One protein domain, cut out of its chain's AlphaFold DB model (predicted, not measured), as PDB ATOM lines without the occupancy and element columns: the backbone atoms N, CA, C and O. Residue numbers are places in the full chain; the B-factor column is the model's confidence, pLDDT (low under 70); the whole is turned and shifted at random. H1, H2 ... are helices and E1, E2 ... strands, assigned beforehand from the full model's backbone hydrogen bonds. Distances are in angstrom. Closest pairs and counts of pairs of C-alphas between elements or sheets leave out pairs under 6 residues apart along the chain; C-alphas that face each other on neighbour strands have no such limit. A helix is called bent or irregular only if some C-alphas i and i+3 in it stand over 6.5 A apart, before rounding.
ATOM      1  N   ARG A   8     203.700 150.570 182.836       84.75
ATOM      2  CA  ARG A   8     203.584 151.968 183.252       84.75
ATOM      3  C   ARG A   8     204.881 152.690 182.882       84.75
ATOM      4  O   ARG A   8     205.976 152.142 182.987       84.75
ATOM      5  N   MET A   9     204.742 153.936 182.464       88.81
ATOM      6  CA  MET A   9     205.834 154.802 182.048       88.81
ATOM      7  C   MET A   9     206.484 155.460 183.257       88.81
ATOM      8  O   MET A   9     205.798 155.893 184.184       88.81
ATOM      9  N   VAL A  10     207.801 155.639 183.202       92.12
ATOM     10  CA  VAL A  10     208.486 156.527 184.144       92.12
ATOM     11  C   VAL A  10     208.102 157.971 183.838       92.12
ATOM     12  O   VAL A  10     208.171 158.420 182.687       92.12
ATOM     13  N   VAL A  11     207.724 158.712 184.876       94.62
ATOM     14  CA  VAL A  11     207.448 160.148 184.779       94.62
ATOM     15  C   VAL A  11     208.548 160.910 185.503       94.62
ATOM     16  O   VAL A  11     208.720 160.769 186.711       94.62
ATOM     17  N   GLU A  12     209.278 161.744 184.769       96.81
ATOM     18  CA  GLU A  12     210.181 162.728 185.354       96.81
ATOM     19  C   GLU A  12     209.359 163.878 185.934       96.81
ATOM     20  O   GLU A  12     208.539 164.484 185.243       96.81
ATOM     21  N   ILE A  13     209.605 164.182 187.200       97.44
ATOM     22  CA  ILE A  13     209.028 165.293 187.941       97.44
ATOM     23  C   ILE A  13     210.135 166.316 188.158       97.44
ATOM     24  O   ILE A  13     211.130 166.043 188.830       97.44
ATOM     25  N   THR A  14     209.963 167.510 187.607       97.69
ATOM     26  CA  THR A  14     210.856 168.644 187.837       97.69
ATOM     27  C   THR A  14     210.158 169.643 188.751       97.69
ATOM     28  O   THR A  14     209.069 170.117 188.442       97.69
ATOM     29  N   ILE A  15     210.797 169.975 189.868       98.12
ATOM     30  CA  ILE A  15     210.342 170.976 190.835       98.12
ATOM     31  C   ILE A  15     211.311 172.151 190.783       98.12
ATOM     32  O   ILE A  15     212.510 171.977 191.000       98.12
ATOM     33  N   GLU A  16     210.797 173.346 190.524       97.31
ATOM     34  CA  GLU A  16     211.588 174.565 190.413       97.31
ATOM     35  C   GLU A  16     211.037 175.662 191.324       97.31
ATOM     36  O   GLU A  16     209.848 175.986 191.309       97.31
ATOM     37  N   PHE A  17     211.934 176.254 192.106       97.50
ATOM     38  CA  PHE A  17     211.661 177.399 192.965       97.50
ATOM     39  C   PHE A  17     212.308 178.642 192.360       97.50
ATOM     40  O   PHE A  17     213.514 178.646 192.111       97.50
ATOM     41  N   ASN A  18     211.536 179.713 192.169       96.38
ATOM     42  CA  ASN A  18     212.060 181.015 191.765       96.38
ATOM     43  C   ASN A  18     212.554 181.766 193.009       96.38
ATOM     44  O   ASN A  18     211.804 182.502 193.652       96.38
ATOM     45  N   ILE A  19     213.820 181.558 193.373       95.31
ATOM     46  CA  ILE A  19     214.423 182.084 194.608       95.31
ATOM     47  C   ILE A  19     214.389 183.610 194.630       95.31
ATOM     48  O   ILE A  19     214.090 184.206 195.666       95.31
ATOM     49  N   SER A  20     214.611 184.255 193.483       93.00
ATOM     50  CA  SER A  20     214.512 185.710 193.356       93.00
ATOM     51  C   SER A  20     213.099 186.225 193.650       93.00
ATOM     52  O   SER A  20     212.938 187.184 194.409       93.00
ATOM     53  N   ALA A  21     212.066 185.608 193.068       94.56
ATOM     54  CA  ALA A  21     210.677 186.026 193.268       94.56
ATOM     55  C   ALA A  21     210.181 185.715 194.686       94.56
ATOM     56  O   ALA A  21     209.598 186.590 195.328       94.56
ATOM     57  N   ILE A  22     210.486 184.518 195.205       95.06
ATOM     58  CA  ILE A  22     210.204 184.135 196.598       95.06
ATOM     59  C   ILE A  22     210.858 185.139 197.542       95.06
ATOM     60  O   ILE A  22     210.217 185.622 198.475       95.06
ATOM     61  N   GLY A  23     212.113 185.503 197.279       92.12
ATOM     62  CA  GLY A  23     212.839 186.432 198.122       92.12
ATOM     63  C   GLY A  23     212.229 187.832 198.144       92.12
ATOM     64  O   GLY A  23     212.046 188.408 199.217       92.12
ATOM     65  N   LYS A  24     211.848 188.363 196.975       91.62
ATOM     66  CA  LYS A  24     211.133 189.648 196.866       91.62
ATOM     67  C   LYS A  24     209.793 189.614 197.603       91.62
ATOM     68  O   LYS A  24     209.514 190.526 198.375       91.62
ATOM     69  N   TRP A  25     209.010 188.555 197.403       93.44
ATOM     70  CA  TRP A  25     207.713 188.375 198.052       93.44
ATOM     71  C   TRP A  25     207.845 188.322 199.581       93.44
ATOM     72  O   TRP A  25     207.172 189.080 200.278       93.44
ATOM     73  N   LEU A  26     208.777 187.527 200.118       91.44
ATOM     74  CA  LEU A  26     209.014 187.451 201.565       91.44
ATOM     75  C   LEU A  26     209.493 188.788 202.152       91.44
ATOM     76  O   LEU A  26     208.991 189.205 203.195       91.44
ATOM     77  N   LYS A  27     210.402 189.501 201.468       89.44
ATOM     78  CA  LYS A  27     210.864 190.841 201.883       89.44
ATOM     79  C   LYS A  27     209.724 191.855 201.987       89.44
ATOM     80  O   LYS A  27     209.750 192.697 202.878       89.44
ATOM     81  N   SER A  28     208.729 191.772 201.103       89.44
ATOM     82  CA  SER A  28     207.542 192.638 201.140       89.44
ATOM     83  C   SER A  28     206.504 192.250 202.204       89.44
ATOM     84  O   SER A  28     205.419 192.821 202.219       89.44
ATOM     85  N   GLY A  29     206.808 191.295 203.091       88.50
ATOM     86  CA  GLY A  29     205.840 190.774 204.061       88.50
ATOM     87  C   GLY A  29     204.815 189.842 203.418       88.50
ATOM     88  O   GLY A  29     203.650 189.854 203.806       88.50
ATOM     89  N   GLY A  30     205.257 189.086 202.409       85.88
ATOM     90  CA  GLY A  30     204.424 188.321 201.496       85.88
ATOM     91  C   GLY A  30     203.343 187.500 202.180       85.88
ATOM     92  O   GLY A  30     203.624 186.660 203.039       85.88
ATOM     93  N   LYS A  31     202.103 187.741 201.755       90.06
ATOM     94  CA  LYS A  31     200.936 186.968 202.158       90.06
ATOM     95  C   LYS A  31     200.474 186.075 201.020       90.06
ATOM     96  O   LYS A  31     200.817 186.295 199.856       90.06
ATOM     97  N   PHE A  32     199.709 185.053 201.373       87.81
ATOM     98  CA  PHE A  32     199.218 184.067 200.423       87.81
ATOM     99  C   PHE A  32     198.351 184.718 199.334       87.81
ATOM    100  O   PHE A  32     198.564 184.490 198.147       87.81
ATOM    101  N   GLU A  33     197.442 185.606 199.733       88.00
ATOM    102  CA  GLU A  33     196.515 186.332 198.858       88.00
ATOM    103  C   GLU A  33     197.193 187.273 197.842       88.00
ATOM    104  O   GLU A  33     196.537 187.806 196.944       88.00
ATOM    105  N   ASP A  34     198.501 187.500 197.975       90.44
ATOM    106  CA  ASP A  34     199.271 188.338 197.059       90.44
ATOM    107  C   ASP A  34     199.947 187.541 195.941       90.44
ATOM    108  O   ASP A  34     200.354 188.140 194.947       90.44
ATOM    109  N   ILE A  35     200.038 186.209 196.063       91.88
ATOM    110  CA  ILE A  35     200.727 185.344 195.091       91.88
ATOM    111  C   ILE A  35     200.122 185.501 193.691       91.88
ATOM    112  O   ILE A  35     200.856 185.677 192.719       91.88
ATOM    113  N   ASP A  36     198.794 185.535 193.599       87.06
ATOM    114  CA  ASP A  36     198.056 185.650 192.334       87.06
ATOM    115  C   ASP A  36     198.245 187.013 191.639       87.06
ATOM    116  O   ASP A  36     197.951 187.164 190.455       87.06
ATOM    117  N   LYS A  37     198.741 188.024 192.366       88.94
ATOM    118  CA  LYS A  37     199.015 189.371 191.838       88.94
ATOM    119  C   LYS A  37     200.449 189.506 191.323       88.94
ATOM    120  O   LYS A  37     200.785 190.516 190.701       88.94
ATOM    121  N   LEU A  38     201.315 188.531 191.605       91.88
ATOM    122  CA  LEU A  38     202.712 188.572 191.200       91.88
ATOM    123  C   LEU A  38     202.838 188.339 189.694       91.88
ATOM    124  O   LEU A  38     202.280 187.398 189.129       91.88
ATOM    125  N   LYS A  39     203.645 189.170 189.034       88.62
ATOM    126  CA  LYS A  39     203.979 188.966 187.624       88.62
ATOM    127  C   LYS A  39     204.811 187.689 187.480       88.62
ATOM    128  O   LYS A  39     205.860 187.559 188.111       88.62
ATOM    129  N   ARG A  40     204.383 186.780 186.600       87.75
ATOM    130  CA  ARG A  40     205.110 185.548 186.261       87.75
ATOM    131  C   ARG A  40     206.287 185.836 185.324       87.75
ATOM    132  O   ARG A  40     206.267 185.479 184.151       87.75
ATOM    133  N   ASP A  41     207.295 186.518 185.849       86.31
ATOM    134  CA  ASP A  41     208.517 186.856 185.123       86.31
ATOM    135  C   ASP A  41     209.674 185.992 185.632       86.31
ATOM    136  O   ASP A  41     210.237 186.232 186.699       86.31
ATOM    137  N   TRP A  42     209.968 184.934 184.882       89.88
ATOM    138  CA  TRP A  42     211.070 184.012 185.167       89.88
ATOM    139  C   TRP A  42     212.325 184.350 184.356       89.88
ATOM    140  O   TRP A  42     213.335 183.654 184.459       89.88
ATOM    141  N   LYS A  43     212.275 185.416 183.547       86.62
ATOM    142  CA  LYS A  43     213.431 185.883 182.793       86.62
ATOM    143  C   LYS A  43     214.495 186.356 183.786       86.62
ATOM    144  O   LYS A  43     214.210 187.175 184.654       86.62
ATOM    145  N   ASP A  44     215.695 185.792 183.676       87.50
ATOM    146  CA  ASP A  44     216.841 186.071 184.555       87.50
ATOM    147  C   ASP A  44     216.617 185.697 186.039       87.50
ATOM    148  O   ASP A  44     217.327 186.173 186.927       87.50
ATOM    149  N   ALA A  45     215.633 184.838 186.334       91.06
ATOM    150  CA  ALA A  45     215.383 184.367 187.690       91.06
ATOM    151  C   ALA A  45     216.513 183.454 188.189       91.06
ATOM    152  O   ALA A  45     216.919 182.513 187.505       91.06
ATOM    153  N   VAL A  46     216.962 183.671 189.428       93.00
ATOM    154  CA  VAL A  46     217.782 182.685 190.137       93.00
ATOM    155  C   VAL A  46     216.850 181.585 190.629       93.00
ATOM    156  O   VAL A  46     215.977 181.832 191.466       93.00
ATOM    157  N   THR A  47     217.018 180.374 190.099       94.19
ATOM    158  CA  THR A  47     216.158 179.230 190.412       94.19
ATOM    159  C   THR A  47     216.911 178.116 191.127       94.19
ATOM    160  O   THR A  47     218.113 177.921 190.942       94.19
ATOM    161  N   GLN A  48     216.177 177.362 191.941       95.12
ATOM    162  CA  GLN A  48     216.640 176.111 192.532       95.12
ATOM    163  C   GLN A  48     215.770 174.971 192.004       95.12
ATOM    164  O   GLN A  48     214.543 175.024 192.111       95.12
ATOM    165  N   LYS A  49     216.413 173.950 191.428       95.44
ATOM    166  CA  LYS A  49     215.756 172.853 190.711       95.44
ATOM    167  C   LYS A  49     216.024 171.498 191.362       95.44
ATOM    168  O   LYS A  49     217.166 171.160 191.682       95.44
ATOM    169  N   TYR A  50     214.975 170.690 191.449       96.69
ATOM    170  CA  TYR A  50     215.014 169.297 191.880       96.69
ATOM    171  C   TYR A  50     214.372 168.414 190.823       96.69
ATOM    172  O   TYR A  50     213.348 168.780 190.246       96.69
ATOM    173  N   VAL A  51     214.974 167.254 190.575       97.00
ATOM    174  CA  VAL A  51     214.443 166.267 189.632       97.00
ATOM    175  C   VAL A  51     214.207 164.952 190.359       97.00
ATOM    176  O   VAL A  51     215.087 164.455 191.068       97.00
ATOM    177  N   ILE A  52     213.007 164.407 190.189       97.31
ATOM    178  CA  ILE A  52     212.554 163.165 190.805       97.31
ATOM    179  C   ILE A  52     211.967 162.285 189.711       97.31
ATOM    180  O   ILE A  52     211.091 162.732 188.981       97.31
ATOM    181  N   ASP A  53     212.389 161.031 189.624       95.69
ATOM    182  CA  ASP A  53     211.741 160.065 188.737       95.69
ATOM    183  C   ASP A  53     210.691 159.284 189.511       95.69
ATOM    184  O   ASP A  53     211.006 158.624 190.503       95.69
ATOM    185  N   MET A  54     209.441 159.357 189.061       94.06
ATOM    186  CA  MET A  54     208.381 158.473 189.520       94.06
ATOM    187  C   MET A  54     208.528 157.137 188.800       94.06
ATOM    188  O   MET A  54     208.251 157.019 187.606       94.06
ATOM    189  N   LEU A  55     209.008 156.151 189.546       91.25
ATOM    190  CA  LEU A  55     209.249 154.796 189.091       91.25
ATOM    191  C   LEU A  55     208.015 153.956 189.421       91.25
ATOM    192  O   LEU A  55     207.736 153.751 190.609       91.25
ATOM    193  N   PRO A  56     207.272 153.457 188.424       85.88
ATOM    194  CA  PRO A  56     206.216 152.508 188.708       85.88
ATOM    195  C   PRO A  56     206.818 151.273 189.381       85.88
ATOM    196  O   PRO A  56     207.906 150.834 189.015       85.88
ATOM    197  N   ILE A  57     206.109 150.739 190.377       82.69
ATOM    198  CA  ILE A  57     206.355 149.445 191.023       82.69
ATOM    199  C   ILE A  57     205.051 148.650 190.959       82.69
ATOM    200  O   ILE A  57     204.068 148.975 191.632       82.69
ATOM    201  N   GLY A  58     205.020 147.605 190.138       74.62
ATOM    202  CA  GLY A  58     203.816 146.832 189.865       74.62
ATOM    203  C   GLY A  58     202.669 147.684 189.306       74.62
ATOM    204  O   GLY A  58     202.862 148.720 188.663       74.62
ATOM    205  N   GLN A  59     201.434 147.244 189.559       71.06
ATOM    206  CA  GLN A  59     200.244 147.821 188.920       71.06
ATOM    207  C   GLN A  59     199.727 149.110 189.578       71.06
ATOM    208  O   GLN A  59     198.996 149.849 188.926       71.06
ATOM    209  N   SER A  60     200.067 149.379 190.844       75.25
ATOM    210  CA  SER A  60     199.407 150.442 191.623       75.25
ATOM    211  C   SER A  60     200.303 151.207 192.598       75.25
ATOM    212  O   SER A  60     199.805 152.079 193.305       75.25
ATOM    213  N   SER A  61     201.592 150.880 192.694       83.62
ATOM    214  CA  SER A  61     202.529 151.566 193.594       83.62
ATOM    215  C   SER A  61     203.630 152.262 192.816       83.62
ATOM    216  O   SER A  61     203.917 151.867 191.688       83.62
ATOM    217  N   ASN A  62     204.229 153.285 193.423       89.00
ATOM    218  CA  ASN A  62     205.329 154.060 192.861       89.00
ATOM    219  C   ASN A  62     206.444 154.204 193.889       89.00
ATOM    220  O   ASN A  62     206.174 154.463 195.060       89.00
ATOM    221  N   ALA A  63     207.685 154.101 193.426       92.88
ATOM    222  CA  ALA A  63     208.835 154.658 194.118       92.88
ATOM    223  C   ALA A  63     209.275 155.958 193.442       92.88
ATOM    224  O   ALA A  63     208.888 156.273 192.321       92.88
ATOM    225  N   TYR A  64     210.101 156.715 194.146       95.06
ATOM    226  CA  TYR A  64     210.568 158.025 193.731       95.06
ATOM    227  C   TYR A  64     212.083 158.061 193.842       95.06
ATOM    228  O   TYR A  64     212.628 157.981 194.945       95.06
ATOM    229  N   PHE A  65     212.772 158.168 192.711       95.88
ATOM    230  CA  PHE A  65     214.215 158.360 192.687       95.88
ATOM    231  C   PHE A  65     214.539 159.853 192.708       95.88
ATOM    232  O   PHE A  65     214.309 160.574 191.741       95.88
ATOM    233  N   HIS A  66     215.073 160.325 193.832       96.12
ATOM    234  CA  HIS A  66     215.453 161.718 194.051       96.12
ATOM    235  C   HIS A  66     216.847 161.962 193.473       96.12
ATOM    236  O   HIS A  66     217.847 161.763 194.172       96.12
ATOM    237  N   ARG A  67     216.929 162.406 192.212       94.56
ATOM    238  CA  ARG A  67     218.201 162.507 191.469       94.56
ATOM    239  C   ARG A  67     219.242 163.351 192.196       94.56
ATOM    240  O   ARG A  67     220.392 162.944 192.296       94.56
ATOM    241  N   ASN A  68     218.833 164.487 192.766       89.19
ATOM    242  CA  ASN A  68     219.736 165.388 193.491       89.19
ATOM    243  C   ASN A  68     220.397 164.732 194.716       89.19
ATOM    244  O   ASN A  68     221.472 165.160 195.123       89.19
ATOM    245  N   LYS A  69     219.752 163.727 195.323       88.50
ATOM    246  CA  LYS A  69     220.252 163.008 196.505       88.50
ATOM    247  C   LYS A  69     220.821 161.628 196.164       88.50
ATOM    248  O   LYS A  69     221.491 161.039 197.002       88.50
ATOM    249  N   GLY A  70     220.539 161.104 194.970       92.69
ATOM    250  CA  GLY A  70     220.929 159.754 194.568       92.69
ATOM    251  C   GLY A  70     220.232 158.651 195.370       92.69
ATOM    252  O   GLY A  70     220.814 157.589 195.564       92.69
ATOM    253  N   VAL A  71     219.007 158.888 195.862       93.25
ATOM    254  CA  VAL A  71     218.274 157.941 196.726       93.25
ATOM    255  C   VAL A  71     216.892 157.603 196.180       93.25
ATOM    256  O   VAL A  71     216.224 158.449 195.588       93.25
ATOM    257  N   ILE A  72     216.444 156.371 196.426       93.25
ATOM    258  CA  ILE A  72     215.077 155.918 196.147       93.25
ATOM    259  C   ILE A  72     214.253 156.005 197.436       93.25
ATOM    260  O   ILE A  72     214.705 155.591 198.502       93.25
ATOM    261  N   SER A  73     213.036 156.535 197.335       93.06
ATOM    262  CA  SER A  73     212.073 156.681 198.428       93.06
ATOM    263  C   SER A  73     210.701 156.145 198.018       93.06
ATOM    264  O   SER A  73     210.367 156.100 196.840       93.06
ATOM    265  N   GLN A  74     209.872 155.784 198.997       91.00
ATOM    266  CA  GLN A  74     208.452 155.457 198.788       91.00
ATOM    267  C   GLN A  74     207.556 156.709 198.774       91.00
ATOM    268  O   GLN A  74     206.334 156.615 198.730       91.00
ATOM    269  N   ASN A  75     208.153 157.900 198.849       90.62
ATOM    270  CA  ASN A  75     207.441 159.167 198.773       90.62
ATOM    271  C   ASN A  75     208.212 160.206 197.948       90.62
ATOM    272  O   ASN A  75     209.441 160.183 197.839       90.62
ATOM    273  N   ILE A  76     207.450 161.145 197.394       93.62
ATOM    274  CA  ILE A  76     207.952 162.282 196.618       93.62
ATOM    275  C   ILE A  76     208.498 163.415 197.499       93.62
ATOM    276  O   ILE A  76     209.124 164.332 196.980       93.62
ATOM    277  N   TRP A  77     208.269 163.377 198.817       94.31
ATOM    278  CA  TRP A  77     208.587 164.477 199.730       94.31
ATOM    279  C   TRP A  77     210.076 164.822 199.723       94.31
ATOM    280  O   TRP A  77     210.942 163.947 199.739       94.31
ATOM    281  N   GLY A  78     210.372 166.119 199.759       94.88
ATOM    282  CA  GLY A  78     211.707 166.598 200.057       94.88
ATOM    283  C   GLY A  78     211.737 167.903 200.839       94.88
ATOM    284  O   GLY A  78     210.773 168.669 200.901       94.88
ATOM    285  N   ILE A  79     212.891 168.104 201.466       94.94
ATOM    286  CA  ILE A  79     213.309 169.317 202.161       94.94
ATOM    287  C   ILE A  79     214.727 169.628 201.695       94.94
ATOM    288  O   ILE A  79     215.549 168.708 201.548       94.94
ATOM    289  N   ASP A  80     214.993 170.915 201.498       93.75
ATOM    290  CA  ASP A  80     216.315 171.482 201.287       93.75
ATOM    291  C   ASP A  80     216.503 172.722 202.174       93.75
ATOM    292  O   ASP A  80     215.711 173.664 202.124       93.75
ATOM    293  N   TYR A  81     217.559 172.710 202.986       90.19
ATOM    294  CA  TYR A  81     217.957 173.818 203.860       90.19
ATOM    295  C   TYR A  81     218.904 174.812 203.169       90.19
ATOM    296  O   TYR A  81     219.374 175.753 203.797       90.19
ATOM    297  N   LEU A  82     219.200 174.611 201.879       87.38
ATOM    298  CA  LEU A  82     220.050 175.470 201.046       87.38
ATOM    299  C   LEU A  82     221.511 175.600 201.522       87.38
ATOM    300  O   LEU A  82     222.284 176.358 200.940       87.38
ATOM    301  N   GLU A  83     221.937 174.798 202.503       78.62
ATOM    302  CA  GLU A  83     223.293 174.811 203.077       78.62
ATOM    303  C   GLU A  83     224.391 174.567 202.033       78.62
ATOM    304  O   GLU A  83     225.505 175.075 202.161       78.62
ATOM    305  N   ASN A  84     224.070 173.829 200.968       78.06
ATOM    306  CA  ASN A  84     224.979 173.502 199.867       78.06
ATOM    307  C   ASN A  84     224.548 174.133 198.533       78.06
ATOM    308  O   ASN A  84     224.996 173.703 197.470       78.06
ATOM    309  N   ALA A  85     223.667 175.136 198.568       84.00
ATOM    310  CA  ALA A  85     223.225 175.813 197.357       84.00
ATOM    311  C   ALA A  85     224.367 176.611 196.699       84.00
ATOM    312  O   ALA A  85     225.365 176.958 197.337       84.00
ATOM    313  N   LYS A  86     224.210 176.913 195.403       87.44
ATOM    314  CA  LYS A  86     225.135 177.784 194.657       87.44
ATOM    315  C   LYS A  86     225.209 179.176 195.295       87.44
ATOM    316  O   LYS A  86     224.254 179.607 195.938       87.44
ATOM    317  N   GLU A  87     226.313 179.887 195.076       86.50
ATOM    318  CA  GLU A  87     226.595 181.182 195.715       86.50
ATOM    319  C   GLU A  87     225.473 182.213 195.524       86.50
ATOM    320  O   GLU A  87     225.012 182.782 196.510       86.50
ATOM    321  N   ASP A  88     224.936 182.365 194.310       85.62
ATOM    322  CA  ASP A  88     223.824 183.294 194.041       85.62
ATOM    323  C   ASP A  88     222.556 182.944 194.837       85.62
ATOM    324  O   ASP A  88     221.851 183.818 195.347       85.62
ATOM    325  N   ILE A  89     222.276 181.645 194.983       86.75
ATOM    326  CA  ILE A  89     221.130 181.149 195.752       86.75
ATOM    327  C   ILE A  89     221.359 181.417 197.232       86.75
ATOM    328  O   ILE A  89     220.460 181.937 197.886       86.75
ATOM    329  N   LYS A  90     222.559 181.126 197.750       86.62
ATOM    330  CA  LYS A  90     222.932 181.433 199.137       86.62
ATOM    331  C   LYS A  90     222.856 182.924 199.426       86.62
ATOM    332  O   LYS A  90     222.318 183.308 200.457       86.62
ATOM    333  N   TYR A  91     223.330 183.772 198.518       84.00
ATOM    334  CA  TYR A  91     223.273 185.218 198.686       84.00
ATOM    335  C   TYR A  91     221.824 185.696 198.854       84.00
ATOM    336  O   TYR A  91     221.500 186.375 199.835       84.00
ATOM    337  N   ILE A  92     220.921 185.272 197.961       82.69
ATOM    338  CA  ILE A  92     219.509 185.653 198.061       82.69
ATOM    339  C   ILE A  92     218.855 185.024 199.303       82.69
ATOM    340  O   ILE A  92     218.131 185.689 200.049       82.69
ATOM    341  N   ALA A  93     219.109 183.740 199.543       82.81
ATOM    342  CA  ALA A  93     218.502 182.990 200.630       82.81
ATOM    343  C   ALA A  93     218.951 183.496 202.006       82.81
ATOM    344  O   ALA A  93     218.108 183.693 202.868       82.81
ATOM    345  N   GLU A  94     220.230 183.784 202.224       83.50
ATOM    346  CA  GLU A  94     220.756 184.152 203.543       83.50
ATOM    347  C   GLU A  94     220.745 185.663 203.793       83.50
ATOM    348  O   GLU A  94     220.329 186.117 204.864       83.50
ATOM    349  N   LYS A  95     221.229 186.456 202.828       77.44
ATOM    350  CA  LYS A  95     221.463 187.897 203.026       77.44
ATOM    351  C   LYS A  95     220.245 188.727 202.691       77.44
ATOM    352  O   LYS A  95     219.942 189.691 203.391       77.44
ATOM    353  N   GLU A  96     219.549 188.355 201.630       76.69
ATOM    354  CA  GLU A  96     218.448 189.152 201.130       76.69
ATOM    355  C   GLU A  96     217.121 188.798 201.799       76.69
ATOM    356  O   GLU A  96     216.472 189.670 202.373       76.69
ATOM    357  N   ALA A  97     216.686 187.545 201.701       75.69
ATOM    358  CA  ALA A  97     215.308 187.167 202.001       75.69
ATOM    359  C   ALA A  97     215.148 186.219 203.192       75.69
ATOM    360  O   ALA A  97     214.018 185.923 203.582       75.69
ATOM    361  N   LYS A  98     216.259 185.750 203.771       82.56
ATOM    362  CA  LYS A  98     216.277 184.790 204.885       82.56
ATOM    363  C   LYS A  98     215.427 183.546 204.596       82.56
ATOM    364  O   LYS A  98     214.683 183.092 205.460       82.56
ATOM    365  N   ILE A  99     215.495 183.015 203.374       87.94
ATOM    366  CA  ILE A  99     214.901 181.730 202.992       87.94
ATOM    367  C   ILE A  99     215.746 180.632 203.639       87.94
ATOM    368  O   ILE A  99     216.863 180.375 203.215       87.94
ATOM    369  N   GLY A 100     215.219 180.004 204.684       85.12
ATOM    370  CA  GLY A 100     215.932 178.977 205.450       85.12
ATOM    371  C   GLY A 100     215.585 177.554 205.029       85.12
ATOM    372  O   GLY A 100     216.268 176.618 205.425       85.12
ATOM    373  N   MET A 101     214.499 177.372 204.273       93.12
ATOM    374  CA  MET A 101     214.037 176.048 203.877       93.12
ATOM    375  C   MET A 101     213.138 176.123 202.646       93.12
ATOM    376  O   MET A 101     212.223 176.948 202.585       93.12
ATOM    377  N   LEU A 102     213.353 175.203 201.713       96.50
ATOM    378  CA  LEU A 102     212.403 174.832 200.670       96.50
ATOM    379  C   LEU A 102     211.893 173.427 200.969       96.50
ATOM    380  O   LEU A 102     212.650 172.562 201.410       96.50
ATOM    381  N   SER A 103     210.608 173.185 200.747       97.19
ATOM    382  CA  SER A 103     210.041 171.848 200.913       97.19
ATOM    383  C   SER A 103     208.900 171.600 199.944       97.19
ATOM    384  O   SER A 103     208.283 172.543 199.444       97.19
ATOM    385  N   TRP A 104     208.639 170.329 199.662       97.69
ATOM    386  CA  TRP A 104     207.526 169.914 198.821       97.69
ATOM    387  C   TRP A 104     206.939 168.602 199.303       97.69
ATOM    388  O   TRP A 104     207.670 167.655 199.569       97.69
ATOM    389  N   ASP A 105     205.624 168.528 199.425       96.19
ATOM    390  CA  ASP A 105     204.935 167.381 200.003       96.19
ATOM    391  C   ASP A 105     203.554 167.172 199.380       96.19
ATOM    392  O   ASP A 105     202.975 168.064 198.759       96.19
ATOM    393  N   MET A 106     203.033 165.955 199.531       94.75
ATOM    394  CA  MET A 106     201.690 165.621 199.075       94.75
ATOM    395  C   MET A 106     200.660 166.033 200.119       94.75
ATOM    396  O   MET A 106     200.744 165.641 201.282       94.75
ATOM    397  N   TRP A 107     199.627 166.737 199.679       91.81
ATOM    398  CA  TRP A 107     198.459 167.055 200.482       91.81
ATOM    399  C   TRP A 107     197.202 166.838 199.648       91.81
ATOM    400  O   TRP A 107     197.026 167.459 198.607       91.81
ATOM    401  N   ARG A 108     196.332 165.917 200.084       89.62
ATOM    402  CA  ARG A 108     195.068 165.583 199.392       89.62
ATOM    403  C   ARG A 108     195.230 165.238 197.902       89.62
ATOM    404  O   ARG A 108     194.382 165.564 197.082       89.62
ATOM    405  N   GLY A 109     196.325 164.562 197.555       91.00
ATOM    406  CA  GLY A 109     196.626 164.195 196.169       91.00
ATOM    407  C   GLY A 109     197.208 165.332 195.325       91.00
ATOM    408  O   GLY A 109     197.524 165.091 194.165       91.00
ATOM    409  N   CYS A 110     197.391 166.522 195.898       94.62
ATOM    410  CA  CYS A 110     198.090 167.656 195.305       94.62
ATOM    411  C   CYS A 110     199.552 167.680 195.766       94.62
ATOM    412  O   CYS A 110     199.834 167.358 196.921       94.62
ATOM    413  N   LEU A 111     200.471 168.111 194.904       97.00
ATOM    414  CA  LEU A 111     201.856 168.389 195.276       97.00
ATOM    415  C   LEU A 111     201.991 169.875 195.627       97.00
ATOM    416  O   LEU A 111     201.774 170.746 194.783       97.00
ATOM    417  N   GLY A 112     202.308 170.165 196.886       97.25
ATOM    418  CA  GLY A 112     202.510 171.524 197.381       97.25
ATOM    419  C   GLY A 112     203.987 171.887 197.426       97.25
ATOM    420  O   GLY A 112     204.801 171.067 197.837       97.25
ATOM    421  N   LEU A 113     204.332 173.120 197.054       97.94
ATOM    422  CA  LEU A 113     205.650 173.708 197.293       97.94
ATOM    423  C   LEU A 113     205.562 174.738 198.406       97.94
ATOM    424  O   LEU A 113     204.630 175.545 198.452       97.94
ATOM    425  N   LYS A 114     206.567 174.750 199.276       96.81
ATOM    426  CA  LYS A 114     206.647 175.657 200.416       96.81
ATOM    427  C   LYS A 114     208.018 176.310 200.501       96.81
ATOM    428  O   LYS A 114     209.044 175.645 200.355       96.81
ATOM    429  N   ALA A 115     208.017 177.602 200.813       94.31
ATOM    430  CA  ALA A 115     209.186 178.320 201.306       94.31
ATOM    431  C   ALA A 115     208.973 178.584 202.801       94.31
ATOM    432  O   ALA A 115     207.966 179.178 203.197       94.31
ATOM    433  N   HIS A 116     209.885 178.104 203.646       88.50
ATOM    434  CA  HIS A 116     209.644 177.930 205.081       88.50
ATOM    435  C   HIS A 116     208.376 177.104 205.335       88.50
ATOM    436  O   HIS A 116     208.300 175.944 204.944       88.50
ATOM    437  N   LYS A 117     207.367 177.702 205.978       88.50
ATOM    438  CA  LYS A 117     206.049 177.103 206.229       88.50
ATOM    439  C   LYS A 117     204.969 177.632 205.281       88.50
ATOM    440  O   LYS A 117     203.831 177.182 205.360       88.50
ATOM    441  N   ASN A 118     205.308 178.580 204.407       92.00
ATOM    442  CA  ASN A 118     204.337 179.240 203.549       92.00
ATOM    443  C   ASN A 118     204.143 178.432 202.268       92.00
ATOM    444  O   ASN A 118     205.113 178.170 201.558       92.00
ATOM    445  N   LEU A 119     202.897 178.062 201.969       94.88
ATOM    446  CA  LEU A 119     202.518 177.468 200.689       94.88
ATOM    447  C   LEU A 119     202.715 178.507 199.579       94.88
ATOM    448  O   LEU A 119     202.151 179.597 199.658       94.88
ATOM    449  N   ILE A 120     203.512 178.172 198.564       96.44
ATOM    450  CA  ILE A 120     203.816 179.069 197.437       96.44
ATOM    451  C   ILE A 120     203.257 178.571 196.105       96.44
ATOM    452  O   ILE A 120     203.088 179.367 195.190       96.44
ATOM    453  N   LEU A 121     202.985 177.270 195.984       97.19
ATOM    454  CA  LEU A 121     202.365 176.641 194.819       97.19
ATOM    455  C   LEU A 121     201.649 175.366 195.269       97.19
ATOM    456  O   LEU A 121     202.145 174.668 196.152       97.19
ATOM    457  N   LEU A 122     200.526 175.036 194.638       96.50
ATOM    458  CA  LEU A 122     199.829 173.768 194.826       96.50
ATOM    459  C   LEU A 122     199.341 173.256 193.469       96.50
ATOM    460  O   LEU A 122     198.637 173.972 192.765       96.50
ATOM    461  N   THR A 123     199.698 172.034 193.079       96.00
ATOM    462  CA  THR A 123     199.112 171.426 191.870       96.00
ATOM    463  C   THR A 123     197.641 171.072 192.112       96.00
ATOM    464  O   THR A 123     197.249 170.864 193.260       96.00
ATOM    465  N   PRO A 124     196.810 170.899 191.069       93.31
ATOM    466  CA  PRO A 124     195.595 170.104 191.225       93.31
ATOM    467  C   PRO A 124     195.946 168.655 191.629       93.31
ATOM    468  O   PRO A 124     197.123 168.262 191.576       93.31
ATOM    469  N   PRO A 125     194.948 167.838 192.015       92.56
ATOM    470  CA  PRO A 125     195.160 166.413 192.215       92.56
ATOM    471  C   PRO A 125     195.855 165.783 191.002       92.56
ATOM    472  O   PRO A 125     195.491 166.077 189.865       92.56
ATOM    473  N   LEU A 126     196.843 164.916 191.236       90.94
ATOM    474  CA  LEU A 126     197.748 164.384 190.203       90.94
ATOM    475  C   LEU A 126     197.105 163.354 189.241       90.94
ATOM    476  O   LEU A 126     197.763 162.427 188.777       90.94
ATOM    477  N   THR A 127     195.820 163.499 188.911       90.38
ATOM    478  CA  THR A 127     195.081 162.600 188.010       90.38
ATOM    479  C   THR A 127     195.656 162.588 186.593       90.38
ATOM    480  O   THR A 127     195.829 161.516 186.019       90.38
ATOM    481  N   GLU A 128     196.031 163.750 186.049       90.56
ATOM    482  CA  GLU A 128     196.696 163.856 184.738       90.56
ATOM    483  C   GLU A 128     198.102 163.217 184.748       90.56
ATOM    484  O   GLU A 128     198.568 162.705 183.732       90.56
ATOM    485  N   VAL A 129     198.778 163.189 185.901       91.00
ATOM    486  CA  VAL A 129     200.090 162.529 186.042       91.00
ATOM    487  C   VAL A 129     199.939 161.009 186.046       91.00
ATOM    488  O   VAL A 129     200.736 160.317 185.419       91.00
ATOM    489  N   VAL A 130     198.890 160.485 186.689       89.12
ATOM    490  CA  VAL A 130     198.530 159.058 186.602       89.12
ATOM    491  C   VAL A 130     198.186 158.678 185.161       89.12
ATOM    492  O   VAL A 130     198.531 157.592 184.699       89.12
ATOM    493  N   GLU A 131     197.538 159.568 184.408       89.62
ATOM    494  CA  GLU A 131     197.317 159.352 182.978       89.62
ATOM    495  C   GLU A 131     198.641 159.282 182.207       89.62
ATOM    496  O   GLU A 131     198.871 158.297 181.508       89.62
ATOM    497  N   LEU A 132     199.544 160.254 182.389       89.69
ATOM    498  CA  LEU A 132     200.884 160.228 181.789       89.69
ATOM    499  C   LEU A 132     201.626 158.923 182.093       89.69
ATOM    500  O   LEU A 132     202.186 158.305 181.194       89.69
ATOM    501  N   GLU A 133     201.595 158.477 183.341       89.75
ATOM    502  CA  GLU A 133     202.217 157.230 183.770       89.75
ATOM    503  C   GLU A 133     201.568 155.991 183.134       89.75
ATOM    504  O   GLU A 133     202.257 155.057 182.744       89.75
ATOM    505  N   THR A 134     200.244 155.943 183.008       87.75
ATOM    506  CA  THR A 134     199.547 154.733 182.532       87.75
ATOM    507  C   THR A 134     199.508 154.612 181.013       87.75
ATOM    508  O   THR A 134     199.544 153.507 180.470       87.75
ATOM    509  N   THR A 135     199.407 155.728 180.295       87.88
ATOM    510  CA  THR A 135     199.241 155.731 178.835       87.88
ATOM    511  C   THR A 135     200.494 156.206 178.100       87.88
ATOM    512  O   THR A 135     200.629 155.935 176.900       87.88
ATOM    513  N   GLY A 136     201.387 156.912 178.801       88.06
ATOM    514  CA  GLY A 136     202.515 157.659 178.252       88.06
ATOM    515  C   GLY A 136     202.160 159.035 177.704       88.06
ATOM    516  O   GLY A 136     203.074 159.774 177.327       88.06
ATOM    517  N   LYS A 137     200.866 159.372 177.617       90.06
ATOM    518  CA  LYS A 137     200.363 160.551 176.906       90.06
ATOM    519  C   LYS A 137     199.042 161.064 177.482       90.06
ATOM    520  O   LYS A 137     198.106 160.295 177.675       90.06
ATOM    521  N   LEU A 138     198.908 162.373 177.630       87.06
ATOM    522  CA  LEU A 138     197.632 163.020 177.916       87.06
ATOM    523  C   LEU A 138     196.667 162.832 176.740       87.06
ATOM    524  O   LEU A 138     197.028 163.048 175.575       87.06
ATOM    525  N   LYS A 139     195.417 162.465 177.030       80.38
ATOM    526  CA  LYS A 139     194.343 162.467 176.038       80.38
ATOM    527  C   LYS A 139     194.162 163.865 175.466       80.38
ATOM    528  O   LYS A 139     194.075 164.864 176.176       80.38
ATOM    529  N   LYS A 140     193.991 163.914 174.146       65.44
ATOM    530  CA  LYS A 140     193.423 165.089 173.489       65.44
ATOM    531  C   LYS A 140     191.997 165.261 174.007       65.44
ATOM    532  O   LYS A 140     191.206 164.323 173.935       65.44
ATOM    533  N   HIS A 141     191.650 166.440 174.520       54.66
ATOM    534  CA  HIS A 141     190.258 166.754 174.845       54.66
ATOM    535  C   HIS A 141     189.435 166.794 173.542       54.66
ATOM    536  O   HIS A 141     189.317 167.826 172.892       54.66
ATOM    537  N   GLU A 142     188.880 165.651 173.126       42.94
ATOM    538  CA  GLU A 142     188.090 165.526 171.887       42.94
ATOM    539  C   GLU A 142     186.648 166.044 172.027       42.94
ATOM    540  O   GLU A 142     185.949 166.210 171.028       42.94
ATOM    541  N   LYS A 143     186.197 166.356 173.248       37.72
ATOM    542  CA  LYS A 143     184.837 166.836 173.530       37.72
ATOM    543  C   LYS A 143     184.826 168.067 174.424       37.72
ATOM    544  O   LYS A 143     184.374 168.023 175.561       37.72
ATOM    545  N   ALA A 144     185.255 169.185 173.867       36.59
ATOM    546  CA  ALA A 144     184.654 170.452 174.234       36.59
ATOM    547  C   ALA A 144     184.522 171.295 172.971       36.59
ATOM    548  O   ALA A 144     185.495 171.564 172.262       36.59
ATOM    549  N   SER A 145     183.273 171.611 172.651       34.06
ATOM    550  CA  SER A 145     182.882 172.592 171.651       34.06
ATOM    551  C   SER A 145     183.753 173.842 171.769       34.06
ATOM    552  O   SER A 145     183.824 174.414 172.847       34.06
ATOM    553  N   GLY A 146     184.409 174.216 170.664       38.56
ATOM    554  CA  GLY A 146     185.001 175.535 170.416       38.56
ATOM    555  C   GLY A 146     185.715 176.196 171.595       38.56
ATOM    556  O   GLY A 146     185.149 177.107 172.166       38.56
ATOM    557  N   ASP A 147     186.915 175.714 171.945       43.81
ATOM    558  CA  ASP A 147     188.063 176.515 172.446       43.81
ATOM    559  C   ASP A 147     189.200 175.609 172.960       43.81
ATOM    560  O   ASP A 147     190.379 175.913 172.814       43.81
ATOM    561  N   LEU A 148     188.888 174.402 173.437       42.03
ATOM    562  CA  LEU A 148     189.879 173.496 174.048       42.03
ATOM    563  C   LEU A 148     190.749 172.699 173.056       42.03
ATOM    564  O   LEU A 148     191.711 172.058 173.474       42.03
ATOM    565  N   ARG A 149     190.503 172.772 171.735       37.03
ATOM    566  CA  ARG A 149     191.459 172.239 170.731       37.03
ATOM    567  C   ARG A 149     192.804 172.980 170.749       37.03
ATOM    568  O   ARG A 149     193.786 172.436 170.253       37.03
ATOM    569  N   LYS A 150     192.858 174.172 171.350       42.88
ATOM    570  CA  LYS A 150     194.084 174.940 171.605       42.88
ATOM    571  C   LYS A 150     194.789 174.585 172.930       42.88
ATOM    572  O   LYS A 150     195.957 174.913 173.118       42.88
ATOM    573  N   ALA A 151     194.136 173.837 173.821       45.72
ATOM    574  CA  ALA A 151     194.553 173.635 175.215       45.72
ATOM    575  C   ALA A 151     195.663 172.591 175.453       45.72
ATOM    576  O   ALA A 151     195.982 172.274 176.600       45.72
ATOM    577  N   MET A 152     196.247 172.024 174.396       48.91
ATOM    578  CA  MET A 152     197.465 171.214 174.528       48.91
ATOM    579  C   MET A 152     198.745 172.048 174.509       48.91
ATOM    580  O   MET A 152     199.771 171.558 174.954       48.91
ATOM    581  N   THR A 153     198.690 173.271 173.985       52.00
ATOM    582  CA  THR A 153     199.845 174.177 173.855       52.00
ATOM    583  C   THR A 153     199.590 175.556 174.454       52.00
ATOM    584  O   THR A 153     200.536 176.313 174.645       52.00
ATOM    585  N   GLU A 154     198.334 175.907 174.746       62.25
ATOM    586  CA  GLU A 154     197.992 177.148 175.440       62.25
ATOM    587  C   GLU A 154     197.963 176.914 176.957       62.25
ATOM    588  O   GLU A 154     197.342 175.972 177.455       62.25
ATOM    589  N   GLU A 155     198.669 177.773 177.689       79.69
ATOM    590  CA  GLU A 155     198.582 177.826 179.143       79.69
ATOM    591  C   GLU A 155     197.219 178.382 179.555       79.69
ATOM    592  O   GLU A 155     196.777 179.415 179.049       79.69
ATOM    593  N   ILE A 156     196.571 177.716 180.505       89.25
ATOM    594  CA  ILE A 156     195.292 178.140 181.071       89.25
ATOM    595  C   ILE A 156     195.446 178.391 182.567       89.25
ATOM    596  O   ILE A 156     196.194 177.694 183.251       89.25
ATOM    597  N   GLU A 157     194.722 179.375 183.088       91.44
ATOM    598  CA  GLU A 157     194.619 179.589 184.529       91.44
ATOM    599  C   GLU A 157     193.542 178.657 185.103       91.44
ATOM    600  O   GLU A 157     192.421 178.592 184.595       91.44
ATOM    601  N   ILE A 158     193.885 177.924 186.160       92.94
ATOM    602  CA  ILE A 158     192.978 177.048 186.904       92.94
ATOM    603  C   ILE A 158     192.960 177.442 188.382       92.94
ATOM    604  O   ILE A 158     193.944 177.951 188.915       92.94
ATOM    605  N   ASN A 159     191.843 177.167 189.056       93.62
ATOM    606  CA  ASN A 159     191.689 177.392 190.492       93.62
ATOM    607  C   ASN A 159     191.911 176.082 191.251       93.62
ATOM    608  O   ASN A 159     191.159 175.123 191.072       93.62
ATOM    609  N   VAL A 160     192.922 176.054 192.115       93.44
ATOM    610  CA  VAL A 160     193.270 174.884 192.930       93.44
ATOM    611  C   VAL A 160     192.850 175.133 194.377       93.44
ATOM    612  O   VAL A 160     193.316 176.104 194.976       93.44
ATOM    613  N   PRO A 161     191.990 174.290 194.974       92.94
ATOM    614  CA  PRO A 161     191.562 174.485 196.350       92.94
ATOM    615  C   PRO A 161     192.709 174.213 197.326       92.94
ATOM    616  O   PRO A 161     193.336 173.153 197.271       92.94
ATOM    617  N   TYR A 162     192.959 175.148 198.242       91.50
ATOM    618  CA  TYR A 162     193.983 175.007 199.287       91.50
ATOM    619  C   TYR A 162     193.406 175.029 200.708       91.50
ATOM    620  O   TYR A 162     194.128 174.777 201.673       91.50
ATOM    621  N   SER A 163     192.102 175.272 200.854       92.00
ATOM    622  CA  SER A 163     191.385 175.119 202.121       92.00
ATOM    623  C   SER A 163     189.985 174.546 201.900       92.00
ATOM    624  O   SER A 163     189.395 174.682 200.824       92.00
ATOM    625  N   PHE A 164     189.476 173.852 202.920       92.25
ATOM    626  CA  PHE A 164     188.203 173.136 202.890       92.25
ATOM    627  C   PHE A 164     187.411 173.421 204.170       92.25
ATOM    628  O   PHE A 164     188.014 173.657 205.219       92.25
ATOM    629  N   ASP A 165     186.082 173.418 204.078       93.94
ATOM    630  CA  ASP A 165     185.191 173.482 205.242       93.94
ATOM    631  C   ASP A 165     185.068 172.119 205.960       93.94
ATOM    632  O   ASP A 165     185.626 171.107 205.521       93.94
ATOM    633  N   ASP A 166     184.312 172.082 207.061       94.31
ATOM    634  CA  ASP A 166     184.079 170.866 207.857       94.31
ATOM    635  C   ASP A 166     183.340 169.762 207.076       94.31
ATOM    636  O   ASP A 166     183.426 168.583 207.419       94.31
ATOM    637  N   ASN A 167     182.650 170.128 205.991       94.38
ATOM    638  CA  ASN A 167     181.944 169.215 205.091       94.38
ATOM    639  C   ASN A 167     182.793 168.807 203.882       94.38
ATOM    640  O   ASN A 167     182.280 168.188 202.948       94.38
ATOM    641  N   ASN A 168     184.090 169.125 203.898       88.81
ATOM    642  CA  ASN A 168     185.037 168.811 202.840       88.81
ATOM    643  C   ASN A 168     184.803 169.562 201.514       88.81
ATOM    644  O   ASN A 168     185.336 169.150 200.479       88.81
ATOM    645  N   ASN A 169     184.052 170.666 201.527       93.25
ATOM    646  CA  ASN A 169     183.870 171.521 200.357       93.25
ATOM    647  C   ASN A 169     185.024 172.524 200.232       93.25
ATOM    648  O   ASN A 169     185.455 173.085 201.243       93.25
ATOM    649  N   PRO A 170     185.521 172.791 199.010       93.12
ATOM    650  CA  PRO A 170     186.482 173.860 198.759       93.12
ATOM    651  C   PRO A 170     186.017 175.223 199.285       93.12
ATOM    652  O   PRO A 170     184.899 175.647 198.991       93.12
ATOM    653  N   LYS A 171     186.892 175.925 200.012       93.69
ATOM    654  CA  LYS A 171     186.609 177.253 200.576       93.69
ATOM    655  C   LYS A 171     187.437 178.353 199.915       93.69
ATOM    656  O   LYS A 171     186.891 179.384 199.535       93.69
ATOM    657  N   GLU A 172     188.740 178.134 199.770       92.56
ATOM    658  CA  GLU A 172     189.658 179.101 199.168       92.56
ATOM    659  C   GLU A 172     190.524 178.435 198.096       92.56
ATOM    660  O   GLU A 172     190.809 177.233 198.154       92.56
ATOM    661  N   PHE A 173     190.937 179.233 197.109       93.00
ATOM    662  CA  PHE A 173     191.592 178.764 195.893       93.00
ATOM    663  C   PHE A 173     192.854 179.565 195.579       93.00
ATOM    664  O   PHE A 173     192.896 180.773 195.791       93.00
ATOM    665  N   MET A 174     193.859 178.874 195.048       93.38
ATOM    666  CA  MET A 174     195.059 179.450 194.450       93.38
ATOM    667  C   MET A 174     194.899 179.451 192.934       93.38
ATOM    668  O   MET A 174     194.502 178.423 192.369       93.38
ATOM    669  N   LYS A 175     195.270 180.546 192.270       93.94
ATOM    670  CA  LYS A 175     195.382 180.546 190.811       93.94
ATOM    671  C   LYS A 175     196.698 179.921 190.384       93.94
ATOM    672  O   LYS A 175     197.781 180.286 190.844       93.94
ATOM    673  N   VAL A 176     196.600 178.960 189.478       93.44
ATOM    674  CA  VAL A 176     197.747 178.209 188.974       93.44
ATOM    675  C   VAL A 176     197.656 178.135 187.464       93.44
ATOM    676  O   VAL A 176     196.608 177.829 186.904       93.44
ATOM    677  N   TRP A 177     198.770 178.387 186.793       93.50
ATOM    678  CA  TRP A 177     198.869 178.193 185.357       93.50
ATOM    679  C   TRP A 177     199.121 176.728 185.067       93.50
ATOM    680  O   TRP A 177     200.148 176.197 185.481       93.50
ATOM    681  N   ARG A 178     198.201 176.094 184.347       92.94
ATOM    682  CA  ARG A 178     198.335 174.747 183.800       92.94
ATOM    683  C   ARG A 178     198.731 174.861 182.335       92.94
ATOM    684  O   ARG A 178     198.006 175.452 181.539       92.94
ATOM    685  N   GLY A 179     199.854 174.265 181.969       89.44
ATOM    686  CA  GLY A 179     200.366 174.254 180.604       89.44
ATOM    687  C   GLY A 179     200.837 172.871 180.187       89.44
ATOM    688  O   GLY A 179     201.048 171.986 181.011       89.44
ATOM    689  N   SER A 180     201.011 172.678 178.888       87.00
ATOM    690  CA  SER A 180     201.588 171.463 178.328       87.00
ATOM    691  C   SER A 180     202.443 171.853 177.127       87.00
ATOM    692  O   SER A 180     202.065 172.719 176.341       87.00
ATOM    693  N   ALA A 181     203.641 171.275 177.030       83.38
ATOM    694  CA  ALA A 181     204.531 171.499 175.888       83.38
ATOM    695  C   ALA A 181     204.356 170.411 174.812       83.38
ATOM    696  O   ALA A 181     204.784 170.587 173.674       83.38
ATOM    697  N   SER A 182     203.758 169.272 175.176       86.38
ATOM    698  CA  SER A 182     203.519 168.120 174.306       86.38
ATOM    699  C   SER A 182     202.458 167.202 174.918       86.38
ATOM    700  O   SER A 182     202.209 167.266 176.117       86.38
ATOM    701  N   ASP A 183     201.929 166.241 174.157       87.25
ATOM    702  CA  ASP A 183     201.077 165.176 174.721       87.25
ATOM    703  C   ASP A 183     201.761 164.357 175.825       87.25
ATOM    704  O   ASP A 183     201.095 163.611 176.527       87.25
ATOM    705  N   ARG A 184     203.073 164.495 176.005       90.50
ATOM    706  CA  ARG A 184     203.885 163.746 176.964       90.50
ATOM    707  C   ARG A 184     204.312 164.554 178.177       90.50
ATOM    708  O   ARG A 184     205.076 164.043 178.993       90.50
ATOM    709  N   SER A 185     203.866 165.802 178.289       91.75
ATOM    710  CA  SER A 185     204.271 166.677 179.380       91.75
ATOM    711  C   SER A 185     203.152 167.572 179.888       91.75
ATOM    712  O   SER A 185     202.210 167.916 179.175       91.75
ATOM    713  N   LEU A 186     203.282 167.959 181.149       93.06
ATOM    714  CA  LEU A 186     202.344 168.794 181.883       93.06
ATOM    715  C   LEU A 186     203.124 169.690 182.837       93.06
ATOM    716  O   LEU A 186     204.124 169.260 183.405       93.06
ATOM    717  N   GLY A 187     202.676 170.924 183.018       94.75
ATOM    718  CA  GLY A 187     203.282 171.889 183.922       94.75
ATOM    719  C   GLY A 187     202.226 172.645 184.709       94.75
ATOM    720  O   GLY A 187     201.163 172.968 184.177       94.75
ATOM    721  N   TYR A 188     202.542 172.938 185.964       95.75
ATOM    722  CA  TYR A 188     201.771 173.800 186.843       95.75
ATOM    723  C   TYR A 188     202.698 174.836 187.460       95.75
ATOM    724  O   TYR A 188     203.744 174.481 188.002       95.75
ATOM    725  N   GLY A 189     202.332 176.111 187.434       95.62
ATOM    726  CA  GLY A 189     203.174 177.124 188.055       95.62
ATOM    727  C   GLY A 189     202.516 178.471 188.272       95.62
ATOM    728  O   GLY A 189     201.414 178.753 187.808       95.62
ATOM    729  N   ASN A 190     203.239 179.318 188.986       96.12
ATOM    730  CA  ASN A 190     202.926 180.724 189.197       96.12
ATOM    731  C   ASN A 190     204.237 181.534 189.200       96.12
ATOM    732  O   ASN A 190     205.253 181.104 188.651       96.12
ATOM    733  N   ALA A 191     204.234 182.740 189.768       96.12
ATOM    734  CA  ALA A 191     205.438 183.565 189.832       96.12
ATOM    735  C   ALA A 191     206.543 182.993 190.746       96.12
ATOM    736  O   ALA A 191     207.711 183.332 190.566       96.12
ATOM    737  N   LEU A 192     206.187 182.154 191.725       97.06
ATOM    738  CA  LEU A 192     207.078 181.707 192.800       97.06
ATOM    739  C   LEU A 192     207.635 180.299 192.592       97.06
ATOM    740  O   LEU A 192     208.756 180.014 193.013       97.06
ATOM    741  N   GLY A 193     206.866 179.418 191.958       97.38
ATOM    742  CA  GLY A 193     207.263 178.034 191.742       97.38
ATOM    743  C   GLY A 193     206.680 177.443 190.468       97.38
ATOM    744  O   GLY A 193     205.696 177.944 189.916       97.38
ATOM    745  N   HIS A 194     207.293 176.353 190.026       97.31
ATOM    746  CA  HIS A 194     206.843 175.569 188.889       97.31
ATOM    747  C   HIS A 194     207.098 174.080 189.143       97.31
ATOM    748  O   HIS A 194     208.143 173.695 189.665       97.31
ATOM    749  N   ILE A 195     206.136 173.241 188.773       97.81
ATOM    750  CA  ILE A 195     206.245 171.785 188.786       97.81
ATOM    751  C   ILE A 195     205.903 171.297 187.387       97.81
ATOM    752  O   ILE A 195     204.829 171.611 186.879       97.81
ATOM    753  N   SER A 196     206.770 170.492 186.786       96.56
ATOM    754  CA  SER A 196     206.469 169.798 185.537       96.56
ATOM    755  C   SER A 196     206.623 168.292 185.645       96.56
ATOM    756  O   SER A 196     207.390 167.773 186.451       96.56
ATOM    757  N   PHE A 197     205.869 167.609 184.795       96.25
ATOM    758  CA  PHE A 197     205.800 166.168 184.649       96.25
ATOM    759  C   PHE A 197     206.058 165.836 183.185       96.25
ATOM    760  O   PHE A 197     205.473 166.472 182.307       96.25
ATOM    761  N   SER A 198     206.934 164.878 182.900       94.94
ATOM    762  CA  SER A 198     207.232 164.447 181.529       94.94
ATOM    763  C   SER A 198     207.464 162.945 181.463       94.94
ATOM    764  O   SER A 198     208.225 162.402 182.258       94.94
ATOM    765  N   THR A 199     206.831 162.257 180.512       92.81
ATOM    766  CA  THR A 199     207.048 160.814 180.335       92.81
ATOM    767  C   THR A 199     208.389 160.557 179.666       92.81
ATOM    768  O   THR A 199     208.656 161.042 178.563       92.81
ATOM    769  N   LEU A 200     209.236 159.759 180.312       86.31
ATOM    770  CA  LEU A 200     210.532 159.373 179.763       86.31
ATOM    771  C   LEU A 200     210.367 158.302 178.672       86.31
ATOM    772  O   LEU A 200     209.334 157.647 178.564       86.31
ATOM    773  N   ASN A 201     211.365 158.162 177.796       71.44
ATOM    774  CA  ASN A 201     211.333 157.253 176.636       71.44
ATOM    775  C   ASN A 201     211.626 155.779 176.971       71.44
ATOM    776  O   ASN A 201     211.901 155.006 176.058       71.44
TER     777      ASN A 201
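This is residues 8 to 201 of the 206 residues of an uncharacterized protein of Candidatus Brennerbacteria bacterium RIFOXYD1_FULL_41_16 (UniProt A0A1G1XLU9). A large, strongly twisted and curled sheet makes a wall, and a smaller sheet is partly face to face with it, their strands crossed at 35 degrees: a sandwich. H4 covers E1 and E12 near one end of E1, H1 and H3 sit side by side near its other end, and residues 142 to 147 stick out. The printed part has 194 residues with four named helices and twelve named strands, along the chain E1 H1 H2 E2 E3 E4 E5 H3 E6 E7 E8 H4 E9 E10 E11 E12, in the mixed class. The antiparallel sheets run E4 E3 E2 E1 E12 E11 E10 E9 and E5 E6 E7 E8; the whole is compact, radius of gyration of the C-alphas 17.1 A, spans 50 by 39 by 39 A.

Start at E1, residues 9 to 18, in the large sheet; its antiparallel neighbours are E2, residues 47 to 57, with N 13 and O 52 at 2.7 A, and E12, residues 193 to 201, with N 12 and O 198 at 2.8 A, within hydrogen-bond range. H1, residues 19 to 27, only grazes both sheets; it touches H3, residues 87 to 96, the same way at a shallow tilt of 4 degrees, closest C-alphas Gly 23 and Ile 92, 6.7 A. H2, residues 32 to 37, only grazes both sheets and is only just irregular, C-alphas 33 and 36 being 6.7 A apart. Next, E2, E3, residues 61 to 66, and E4, residues 71 to 73, form a meander, each strand making an antiparallel hairpin with the one before; N 55 and O 63, and N 64 and O 73, are 2.8 A apart. In the small sheet E5, residues 78 to 80, neighbours E6, residues 102 to 107, N 80 to O 102 2.9 A; E6, E7, residues 110 to 115, and E8, residues 118 to 122, form a meander, N 107 to O 110 and N 113 to O 121 2.8 A. The closest C-alphas of E8 and E12 are Leu 121 and Gly 193, 5.9 A. H4, residues 127 to 135, runs along the strands, height over the sheet 8.3 A, over E1 and, only just, E12, with 3 C-alphas. E9, residues 156 to 164, E10, residues 170 to 179, E11, residues 185 to 189, and E12 form another meander, N 158 to O 176 2.8 A, N 177 to O 189 2.9 A. Every O i to N i+4 pair is within range in H1, H3 and H4; H2 has 0 of 2, and 2 of 3 for O i to N i+3.

Find C-alpha 9 at (205.834, 154.802, 182.048), where E1 begins its 28.6 A; E2 spans 31.4 A. E10 bends by 61 degrees at residue 173. E12 ends at C-alpha 201, (211.333, 157.253, 176.636).

The printed part has no cut; its farthest C-alphas, Lys 95 and Ser 145, are 52.0 A apart. The H4 to E9 link, residues 136 to 155, is long; residues 140 to 154 have pLDDT under 70.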